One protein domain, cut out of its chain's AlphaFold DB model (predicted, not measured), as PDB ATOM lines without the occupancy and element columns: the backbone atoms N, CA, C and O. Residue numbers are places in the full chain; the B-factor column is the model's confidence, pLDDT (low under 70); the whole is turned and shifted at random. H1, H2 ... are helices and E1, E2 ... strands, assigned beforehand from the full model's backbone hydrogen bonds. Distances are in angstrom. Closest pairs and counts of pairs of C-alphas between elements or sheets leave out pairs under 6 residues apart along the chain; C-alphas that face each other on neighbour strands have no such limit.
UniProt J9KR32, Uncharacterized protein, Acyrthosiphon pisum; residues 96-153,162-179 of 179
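Overview. This is residues 96 to 153 and 162 to 179 of the 179 residues of an uncharacterized protein of Acyrthosiphon pisum (UniProt J9KR32). The domain is a long, thin rod whose length is made chiefly by a two-stranded ribbon, E2 and E3, with helix H1 set aslant next to the ribbon and nearer to E3 than to E2. The short strand E1 comes before H1 as part of a small loop folded back on itself, and beyond the other end of H1 the short helices H2 and H3 turn the chain round into the ribbon. The 76 printed residues hold three named helices and three named strands in the order E1, H1, H2, H3, E2, E3; the sheet, E2 - E3, is antiparallel, and the class is mixed, helices and strands. The whole is only just extended, close to loose, with a radius of gyration of the C-alphas of 17.6 A, and the C-alphas span 56 by 19 by 19 A.

Along the chain. The printed part begins at Thr 96, and E1 takes residues 102 to 104, with C-alpha 102 at (38.756, 2.816, -38.966). H1 is residues 106 to 120, 21.1 A from first to last C-alpha. H2 is residues 122 to 125, and H3 is residues 130 to 134. E2 follows as residues 137 to 148, 36.4 A long from C-alpha 137 at (34.370, 29.040, -47.265). E3, residues 165 to 177, is 37.7 A long and ends with C-alpha 177 at (31.953, 32.843, -44.178).

Arrangement. Residues 96 to 97 pair with residues 102 to 103 of E1, antiparallel, while E1 pairs with no named strand. E1 and H1 meet only through their link. H1 and E3 are near each other, with 11 pairs of C-alphas within 10 A. The closest C-alphas of H1 and E2, those of Cys 114 and Leu 138, are 7.8 A apart. H1 and H2 are close but not clearly touching, the closest C-alphas being those of Ile 118 and Ile 125, 7.0 A apart. H2 and H3 are only just apart, at 8.0 A. E2 and E3 are antiparallel neighbours, with 163 degrees between their directions; N 143 and O 170, 2.9 A, and N 168 and O 145, 2.9 A, are within hydrogen-bond range. In H1 and H3 every O i to N i+4 pair is within hydrogen-bond range; H2 is too short for such a pair.

Size, cuts and confidence. The two C-alphas farthest apart, those of Ser 129 and Lys 153, are 56.7 A apart. Residues 154 to 161 are not printed, and C-alphas 153 and 162 are 10.0 A apart across this cut, which falls in the link from E2 to E3. The links from E1 to H1, H1 to H2, H2 to H3 and H3 to E2 are tight. Residues 119 to 124, of which 122 to 124 belong to H2, stand free. The mean pLDDT of the printed part is 89.4, and residues 178 to 179, where the chain ends, are under 70.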
ATOM      1  N   THR A  96      37.423   2.925 -44.748       95.19
ATOM      2  CA  THR A  96      38.153   1.666 -44.585       95.19
ATOM      3  C   THR A  96      38.071   1.260 -43.124       95.19
ATOM      4  O   THR A  96      38.408   2.045 -42.240       95.19
ATOM      5  N   ILE A  97      37.597   0.044 -42.867       94.38
ATOM      6  CA  ILE A  97      37.480  -0.512 -41.519       94.38
ATOM      7  C   ILE A  97      38.241  -1.832 -41.506       94.38
ATOM      8  O   ILE A  97      37.949  -2.722 -42.305       94.38
ATOM      9  N   THR A  98      39.212  -1.930 -40.611       93.00
ATOM     10  CA  THR A  98      39.977  -3.142 -40.313       93.00
ATOM     11  C   THR A  98      39.709  -3.565 -38.868       93.00
ATOM     12  O   THR A  98      38.911  -2.938 -38.170       93.00
ATOM     13  N   GLU A  99      40.366  -4.626 -38.401       90.81
ATOM     14  CA  GLU A  99      40.258  -5.054 -37.001       90.81
ATOM     15  C   GLU A  99      40.811  -4.018 -36.013       90.81
ATOM     16  O   GLU A  99      40.326  -3.935 -34.888       90.81
ATOM     17  N   ILE A 100      41.805  -3.226 -36.434       90.88
ATOM     18  CA  ILE A 100      42.581  -2.340 -35.550       90.88
ATOM     19  C   ILE A 100      42.380  -0.851 -35.836       90.88
ATOM     20  O   ILE A 100      42.771  -0.006 -35.034       90.88
ATOM     21  N   CYS A 101      41.797  -0.495 -36.981       91.94
ATOM     22  CA  CYS A 101      41.595   0.899 -37.347       91.94
ATOM     23  C   CYS A 101      40.329   1.110 -38.176       91.94
ATOM     24  O   CYS A 101      39.884   0.244 -38.931       91.94
ATOM     25  N   ALA A 102      39.772   2.311 -38.062       93.81
ATOM     26  CA  ALA A 102      38.756   2.816 -38.966       93.81
ATOM     27  C   ALA A 102      39.189   4.202 -39.436       93.81
ATOM     28  O   ALA A 102      39.411   5.097 -38.620       93.81
ATOM     29  N   GLU A 103      39.309   4.380 -40.744       94.69
ATOM     30  CA  GLU A 103      39.745   5.635 -41.340       94.69
ATOM     31  C   GLU A 103      38.857   6.045 -42.512       94.69
ATOM     32  O   GLU A 103      38.186   5.237 -43.159       94.69
ATOM     33  N   VAL A 104      38.844   7.347 -42.777       94.69
ATOM     34  CA  VAL A 104      38.114   7.954 -43.883       94.69
ATOM     35  C   VAL A 104      39.004   9.001 -44.532       94.69
ATOM     36  O   VAL A 104      39.736   9.726 -43.854       94.69
ATOM     37  N   ARG A 105      38.936   9.108 -45.861       94.56
ATOM     38  CA  ARG A 105      39.664  10.152 -46.585       94.56
ATOM     39  C   ARG A 105      39.173  11.523 -46.118       94.56
ATOM     40  O   ARG A 105      37.980  11.806 -46.215       94.56
ATOM     41  N   LEU A 106      40.090  12.393 -45.691       91.69
ATOM     42  CA  LEU A 106      39.747  13.723 -45.173       91.69
ATOM     43  C   LEU A 106      38.841  14.508 -46.133       91.69
ATOM     44  O   LEU A 106      37.833  15.060 -45.706       91.69
ATOM     45  N   GLN A 107      39.155  14.495 -47.431       92.50
ATOM     46  CA  GLN A 107      38.341  15.161 -48.448       92.50
ATOM     47  C   GLN A 107      36.899  14.629 -48.482       92.50
ATOM     48  O   GLN A 107      35.965  15.421 -48.466       92.50
ATOM     49  N   ALA A 108      36.713  13.303 -48.442       92.81
ATOM     50  CA  ALA A 108      35.385  12.687 -48.448       92.81
ATOM     51  C   ALA A 108      34.589  13.039 -47.180       92.81
ATOM     52  O   ALA A 108      33.387  13.294 -47.243       92.81
ATOM     53  N   LEU A 109      35.262  13.106 -46.026       93.06
ATOM     54  CA  LEU A 109      34.645  13.536 -44.772       93.06
ATOM     55  C   LEU A 109      34.199  15.005 -44.834       93.06
ATOM     56  O   LEU A 109      33.080  15.322 -44.425       93.06
ATOM     57  N   LEU A 110      35.053  15.898 -45.342       92.69
ATOM     58  CA  LEU A 110      34.748  17.325 -45.466       92.69
ATOM     59  C   LEU A 110      33.626  17.584 -46.476       92.69
ATOM     60  O   LEU A 110      32.695  18.319 -46.158       92.69
ATOM     61  N   GLU A 111      33.660  16.943 -47.644       92.81
ATOM     62  CA  GLU A 111      32.607  17.042 -48.663       92.81
ATOM     63  C   GLU A 111      31.258  16.571 -48.124       92.81
ATOM     64  O   GLU A 111      30.263  17.295 -48.213       92.81
ATOM     65  N   HIS A 112      31.227  15.395 -47.491       94.06
ATOM     66  CA  HIS A 112      30.013  14.871 -46.873       94.06
ATOM     67  C   HIS A 112      29.476  15.817 -45.796       94.06
ATOM     68  O   HIS A 112      28.282  16.115 -45.756       94.06
ATOM     69  N   THR A 113      30.361  16.363 -44.960       92.81
ATOM     70  CA  THR A 113      29.991  17.341 -43.930       92.81
ATOM     71  C   THR A 113      29.406  18.615 -44.548       92.81
ATOM     72  O   THR A 113      28.350  19.069 -44.106       92.81
ATOM     73  N   CYS A 114      30.018  19.154 -45.609       92.06
ATOM     74  CA  CYS A 114      29.493  20.298 -46.359       92.06
ATOM     75  C   CYS A 114      28.085  20.025 -46.895       92.06
ATOM     76  O   CYS A 114      27.179  20.825 -46.666       92.06
ATOM     77  N   ILE A 115      27.875  18.881 -47.557       92.38
ATOM     78  CA  ILE A 115      26.568  18.492 -48.110       92.38
ATOM     79  C   ILE A 115      25.507  18.465 -47.005       92.38
ATOM     80  O   ILE A 115      24.421  19.020 -47.172       92.38
ATOM     81  N   ARG A 116      25.823  17.866 -45.851       92.38
ATOM     82  CA  ARG A 116      24.895  17.778 -44.713       92.38
ATOM     83  C   ARG A 116      24.567  19.147 -44.119       92.38
ATOM     84  O   ARG A 116      23.402  19.392 -43.802       92.38
ATOM     85  N   ILE A 117      25.548  20.042 -43.995       91.31
ATOM     86  CA  ILE A 117      25.315  21.419 -43.533       91.31
ATOM     87  C   ILE A 117      24.408  22.158 -44.523       91.31
ATOM     88  O   ILE A 117      23.420  22.763 -44.106       91.31
ATOM     89  N   ILE A 118      24.688  22.047 -45.826       90.50
ATOM     90  CA  ILE A 118      23.897  22.704 -46.874       90.50
ATOM     91  C   ILE A 118      22.444  22.222 -46.855       90.50
ATOM     92  O   ILE A 118      21.523  23.032 -46.882       90.50
ATOM     93  N   GLN A 119      22.225  20.911 -46.748       90.44
ATOM     94  CA  GLN A 119      20.881  20.332 -46.664       90.44
ATOM     95  C   GLN A 119      20.118  20.822 -45.427       90.44
ATOM     96  O   GLN A 119      18.944  21.182 -45.526       90.44
ATOM     97  N   THR A 120      20.796  20.870 -44.276       89.00
ATOM     98  CA  THR A 120      20.202  21.279 -42.992       89.00
ATOM     99  C   THR A 120      19.803  22.754 -42.987       89.00
ATOM    100  O   THR A 120      18.779  23.107 -42.411       89.00
ATOM    101  N   HIS A 121      20.580  23.609 -43.654       88.88
ATOM    102  CA  HIS A 121      20.341  25.053 -43.734       88.88
ATOM    103  C   HIS A 121      19.858  25.501 -45.116       88.88
ATOM    104  O   HIS A 121      20.054  26.658 -45.491       88.88
ATOM    105  N   SER A 122      19.215  24.605 -45.867       89.56
ATOM    106  CA  SER A 122      18.718  24.890 -47.218       89.56
ATOM    107  C   SER A 122      17.790  26.107 -47.245       89.56
ATOM    108  O   SER A 122      17.934  26.955 -48.118       89.56
ATOM    109  N   ASP A 123      16.943  26.276 -46.228       90.75
ATOM    110  CA  ASP A 123      16.073  27.449 -46.079       90.75
ATOM    111  C   ASP A 123      16.843  28.778 -46.043       90.75
ATOM    112  O   ASP A 123      16.332  29.791 -46.503       90.75
ATOM    113  N   VAL A 124      18.074  28.804 -45.526       89.31
ATOM    114  CA  VAL A 124      18.916  30.012 -45.497       89.31
ATOM    115  C   VAL A 124      19.724  30.128 -46.785       89.31
ATOM    116  O   VAL A 124      19.749  31.184 -47.411       89.31
ATOM    117  N   ILE A 125      20.354  29.031 -47.204       88.38
ATOM    118  CA  ILE A 125      21.287  28.998 -48.337       88.38
ATOM    119  C   ILE A 125      20.582  29.293 -49.661       88.38
ATOM    120  O   ILE A 125      21.157  29.956 -50.517       88.38
ATOM    121  N   ASN A 126      19.319  28.887 -49.809       89.81
ATOM    122  CA  ASN A 126      18.528  29.157 -51.011       89.81
ATOM    123  C   ASN A 126      18.268  30.656 -51.255       89.81
ATOM    124  O   ASN A 126      17.827  31.018 -52.342       89.81
ATOM    125  N   HIS A 127      18.527  31.526 -50.272       91.69
ATOM    126  CA  HIS A 127      18.405  32.977 -50.426       91.69
ATOM    127  C   HIS A 127      19.702  33.654 -50.897       91.69
ATOM    128  O   HIS A 127      19.700  34.864 -51.120       91.69
ATOM    129  N   PHE A 128      20.814  32.922 -51.015       91.00
ATOM    130  CA  PHE A 128      22.093  33.486 -51.450       91.00
ATOM    131  C   PHE A 128      22.159  33.591 -52.975       91.00
ATOM    132  O   PHE A 128      21.633  32.742 -53.693       91.00
ATOM    133  N   SER A 129      22.828  34.630 -53.477       91.62
ATOM    134  CA  SER A 129      23.120  34.757 -54.905       91.62
ATOM    135  C   SER A 129      24.201  33.764 -55.348       91.62
ATOM    136  O   SER A 129      25.013  33.306 -54.541       91.62
ATOM    137  N   ASP A 130      24.279  33.485 -56.651       90.50
ATOM    138  CA  ASP A 130      25.320  32.613 -57.217       90.50
ATOM    139  C   ASP A 130      26.746  33.089 -56.889       90.50
ATOM    140  O   ASP A 130      27.658  32.280 -56.726       90.50
ATOM    141  N   GLU A 131      26.954  34.404 -56.790       90.44
ATOM    142  CA  GLU A 131      28.242  34.990 -56.412       90.44
ATOM    143  C   GLU A 131      28.574  34.713 -54.942       90.44
ATOM    144  O   GLU A 131      29.686  34.290 -54.624       90.44
ATOM    145  N   GLN A 132      27.587  34.850 -54.053       89.25
ATOM    146  CA  GLN A 132      27.748  34.516 -52.641       89.25
ATOM    147  C   GLN A 132      28.046  33.027 -52.455       89.25
ATOM    148  O   GLN A 132      28.972  32.675 -51.729       89.25
ATOM    149  N   LEU A 133      27.327  32.147 -53.160       88.06
ATOM    150  CA  LEU A 133      27.551  30.702 -53.094       88.06
ATOM    151  C   LEU A 133      28.977  30.313 -53.514       88.06
ATOM    152  O   LEU A 133      29.586  29.458 -52.872       88.06
ATOM    153  N   LYS A 134      29.540  30.966 -54.541       88.56
ATOM    154  CA  LYS A 134      30.926  30.733 -54.995       88.56
ATOM    155  C   LYS A 134      31.979  31.162 -53.974       88.56
ATOM    156  O   LYS A 134      33.065  30.587 -53.955       88.56
ATOM    157  N   ASN A 135      31.662  32.141 -53.130       89.00
ATOM    158  CA  ASN A 135      32.585  32.685 -52.136       89.00
ATOM    159  C   ASN A 135      32.453  32.026 -50.755       89.00
ATOM    160  O   ASN A 135      33.177  32.409 -49.833       89.00
ATOM    161  N   LEU A 136      31.569  31.031 -50.595       89.25
ATOM    162  CA  LEU A 136      31.426  30.305 -49.337       89.25
ATOM    163  C   LEU A 136      32.697  29.527 -49.005       89.25
ATOM    164  O   LEU A 136      33.167  28.686 -49.771       89.25
ATOM    165  N   LYS A 137      33.222  29.770 -47.805       89.69
ATOM    166  CA  LYS A 137      34.370  29.040 -47.265       89.69
ATOM    167  C   LYS A 137      33.996  28.362 -45.963       89.69
ATOM    168  O   LYS A 137      33.567  29.028 -45.022       89.69
ATOM    169  N   LEU A 138      34.213  27.049 -45.903       89.69
ATOM    170  CA  LEU A 138      34.131  26.282 -44.668       89.69
ATOM    171  C   LEU A 138      35.474  26.355 -43.937       89.69
ATOM    172  O   LEU A 138      36.492  25.890 -44.448       89.69
ATOM    173  N   ILE A 139      35.472  26.918 -42.732       91.56
ATOM    174  CA  ILE A 139      36.643  26.938 -41.855       91.56
ATOM    175  C   ILE A 139      36.501  25.800 -40.853       91.56
ATOM    176  O   ILE A 139      35.563  25.781 -40.050       91.56
ATOM    177  N   CYS A 140      37.453  24.871 -40.864       92.12
ATOM    178  CA  CYS A 140      37.487  23.731 -39.953       92.12
ATOM    179  C   CYS A 140      38.628  23.862 -38.945       92.12
ATOM    180  O   CYS A 140      39.704  24.373 -39.256       92.12
ATOM    181  N   LYS A 141      38.402  23.330 -37.746       92.88
ATOM    182  CA  LYS A 141      39.457  23.014 -36.779       92.88
ATOM    183  C   LYS A 141      39.632  21.505 -36.739       92.88
ATOM    184  O   LYS A 141      38.666  20.774 -36.949       92.88
ATOM    185  N   TRP A 142      40.836  21.039 -36.454       94.75
ATOM    186  CA  TRP A 142      41.099  19.618 -36.272       94.75
ATOM    187  C   TRP A 142      42.059  19.399 -35.107       94.75
ATOM    188  O   TRP A 142      42.759  20.323 -34.690       94.75
ATOM    189  N   GLY A 143      42.056  18.186 -34.572       94.31
ATOM    190  CA  GLY A 143      42.941  17.753 -33.502       94.31
ATOM    191  C   GLY A 143      42.900  16.240 -33.340       94.31
ATOM    192  O   GLY A 143      42.177  15.545 -34.057       94.31
ATOM    193  N   CYS A 144      43.677  15.739 -32.393       94.50
ATOM    194  CA  CYS A 144      43.761  14.323 -32.083       94.50
ATOM    195  C   CYS A 144      43.977  14.117 -30.588       94.50
ATOM    196  O   CYS A 144      44.583  14.970 -29.937       94.50
ATOM    197  N   ASP A 145      43.488  13.001 -30.059       95.19
ATOM    198  CA  ASP A 145      43.663  12.640 -28.652       95.19
ATOM    199  C   ASP A 145      43.693  11.117 -28.469       95.19
ATOM    200  O   ASP A 145      43.203  10.367 -29.322       95.19
ATOM    201  N   GLY A 146      44.277  10.668 -27.359       93.50
ATOM    202  CA  GLY A 146      44.409   9.261 -26.996       93.50
ATOM    203  C   GLY A 146      43.876   8.970 -25.596       93.50
ATOM    204  O   GLY A 146      44.026   9.772 -24.678       93.50
ATOM    205  N   SER A 147      43.272   7.798 -25.415       93.31
ATOM    206  CA  SER A 147      42.751   7.357 -24.119       93.31
ATOM    207  C   SER A 147      42.887   5.855 -23.929       93.31
ATOM    208  O   SER A 147      42.693   5.094 -24.876       93.31
ATOM    209  N   ASN A 148      43.101   5.423 -22.691       93.81
ATOM    210  CA  ASN A 148      43.050   4.008 -22.332       93.81
ATOM    211  C   ASN A 148      41.587   3.528 -22.311       93.81
ATOM    212  O   ASN A 148      40.686   4.283 -21.929       93.81
ATOM    213  N   GLN A 149      41.343   2.269 -22.670       89.69
ATOM    214  CA  GLN A 149      40.014   1.657 -22.652       89.69
ATOM    215  C   GLN A 149      40.025   0.253 -22.032       89.69
ATOM    216  O   GLN A 149      41.035  -0.218 -21.521       89.69
ATOM    217  N   LYS A 150      38.855  -0.394 -22.000       91.19
ATOM    218  CA  LYS A 150      38.744  -1.786 -21.554       91.19
ATOM    219  C   LYS A 150      39.111  -2.715 -22.702       91.19
ATOM    220  O   LYS A 150      38.480  -2.635 -23.750       91.19
ATOM    221  N   GLU A 151      40.031  -3.626 -22.432       91.62
ATOM    222  CA  GLU A 151      40.412  -4.697 -23.348       91.62
ATOM    223  C   GLU A 151      39.284  -5.712 -23.520       91.62
ATOM    224  O   GLU A 151      38.667  -6.186 -22.550       91.62
ATOM    225  N   TYR A 152      39.024  -6.076 -24.770       90.00
ATOM    226  CA  TYR A 152      38.152  -7.182 -25.112       90.00
ATOM    227  C   TYR A 152      38.980  -8.455 -25.283       90.00
ATOM    228  O   TYR A 152      40.127  -8.450 -25.706       90.00
ATOM    229  N   LYS A 153      38.372  -9.616 -25.020       89.62
ATOM    230  CA  LYS A 153      39.012 -10.925 -25.268       89.62
ATOM    231  C   LYS A 153      38.986 -11.317 -26.753       89.62
ATOM    232  O   LYS A 153      38.815 -12.494 -27.077       89.62
ATOM    233  N   SER A 162      46.695  -4.789 -30.068       88.00
ATOM    234  CA  SER A 162      46.021  -4.656 -28.776       88.00
ATOM    235  C   SER A 162      44.949  -3.568 -28.870       88.00
ATOM    236  O   SER A 162      45.069  -2.629 -29.661       88.00
ATOM    237  N   ASP A 163      43.895  -3.706 -28.069       91.12
ATOM    238  CA  ASP A 163      42.822  -2.729 -27.906       91.12
ATOM    239  C   ASP A 163      42.880  -2.002 -26.553       91.12
ATOM    240  O   ASP A 163      41.908  -1.363 -26.164       91.12
ATOM    241  N   ASP A 164      44.014  -2.027 -25.851       90.12
ATOM    242  CA  ASP A 164      44.176  -1.393 -24.533       90.12
ATOM    243  C   ASP A 164      43.976   0.132 -24.609       90.12
ATOM    244  O   ASP A 164      43.547   0.777 -23.648       90.12
ATOM    245  N   ASN A 165      44.280   0.728 -25.767       90.75
ATOM    246  CA  ASN A 165      44.246   2.168 -26.000       90.75
ATOM    247  C   ASN A 165      43.494   2.504 -27.288       90.75
ATOM    248  O   ASN A 165      43.534   1.754 -28.261       90.75
ATOM    249  N   VAL A 166      42.870   3.682 -27.323       91.38
ATOM    250  CA  VAL A 166      42.291   4.249 -28.544       91.38
ATOM    251  C   VAL A 166      42.897   5.599 -28.836       91.38
ATOM    252  O   VAL A 166      43.104   6.407 -27.932       91.38
ATOM    253  N   PHE A 167      43.126   5.853 -30.117       92.06
ATOM    254  CA  PHE A 167      43.546   7.141 -30.635       92.06
ATOM    255  C   PHE A 167      42.525   7.632 -31.659       92.06
ATOM    256  O   PHE A 167      42.147   6.895 -32.571       92.06
ATOM    257  N   PHE A 168      42.077   8.876 -31.518       90.56
ATOM    258  CA  PHE A 168      41.068   9.469 -32.388       90.56
ATOM    259  C   PHE A 168      41.577  10.759 -33.020       90.56
ATOM    260  O   PHE A 168      42.166  11.603 -32.350       90.56
ATOM    261  N   ASN A 169      41.257  10.949 -34.300       89.12
ATOM    262  CA  ASN A 169      41.375  12.229 -34.992       89.12
ATOM    263  C   ASN A 169      39.981  12.850 -35.128       89.12
ATOM    264  O   ASN A 169      39.039  12.178 -35.550       89.12
ATOM    265  N   ILE A 170      39.842  14.131 -34.795       86.38
ATOM    266  CA  ILE A 170      38.569  14.857 -34.830       86.38
ATOM    267  C   ILE A 170      38.733  16.100 -35.697       86.38
ATOM    268  O   ILE A 170      39.634  16.907 -35.479       86.38
ATOM    269  N   ALA A 171      37.823  16.284 -36.652       86.81
ATOM    270  CA  ALA A 171      37.658  17.523 -37.400       86.81
ATOM    271  C   ALA A 171      36.276  18.113 -37.102       86.81
ATOM    272  O   ALA A 171      35.281  17.392 -37.057       86.81
ATOM    273  N   CYS A 172      36.215  19.425 -36.893       85.75
ATOM    274  CA  CYS A 172      34.994  20.138 -36.546       85.75
ATOM    275  C   CYS A 172      34.830  21.391 -37.427       85.75
ATOM    276  O   CYS A 172      35.712  22.263 -37.421       85.75
ATOM    277  N   PRO A 173      33.712  21.512 -38.166       84.25
ATOM    278  CA  PRO A 173      33.275  22.763 -38.777       84.25
ATOM    279  C   PRO A 173      33.180  23.882 -37.737       84.25
ATOM    280  O   PRO A 173      32.509  23.726 -36.721       84.25
ATOM    281  N   SER A 174      33.833  25.016 -37.983       78.25
ATOM    282  CA  SER A 174      33.841  26.147 -37.044       78.25
ATOM    283  C   SER A 174      33.056  27.358 -37.541       78.25
ATOM    284  O   SER A 174      32.365  27.990 -36.746       78.25
ATOM    285  N   SER A 175      33.113  27.670 -38.836       77.06
ATOM    286  CA  SER A 175      32.315  28.742 -39.437       77.06
ATOM    287  C   SER A 175      32.191  28.580 -40.950       77.06
ATOM    288  O   SER A 175      33.033  27.948 -41.594       77.06
ATOM    289  N   ILE A 176      31.128  29.167 -41.506       74.69
ATOM    290  CA  ILE A 176      30.945  29.368 -42.944       74.69
ATOM    291  C   ILE A 176      30.877  30.872 -43.176       74.69
ATOM    292  O   ILE A 176      29.976  31.528 -42.658       74.69
ATOM    293  N   ASN A 177      31.833  31.407 -43.934       76.38
ATOM    294  CA  ASN A 177      31.953  32.843 -44.178       76.38
ATOM    295  C   ASN A 177      31.841  33.161 -45.675       76.38
ATOM    296  O   ASN A 177      32.304  32.380 -46.511       76.38
ATOM    297  N   LEU A 178      31.266  34.328 -45.975       56.72
ATOM    298  CA  LEU A 178      31.348  35.003 -47.272       56.72
ATOM    299  C   LEU A 178      32.540  35.968 -47.231       56.72
ATOM    300  O   LEU A 178      32.740  36.640 -46.216       56.72
ATOM    301  N   LEU A 179      33.326  36.014 -48.306       48.94
ATOM    302  CA  LEU A 179      34.325  37.063 -48.543       48.94
ATOM    303  C   LEU A 179      33.783  38.097 -49.522       48.94
ATOM    304  O   LEU A 179      33.055  37.677 -50.453       48.94
TER     305      LEU A 179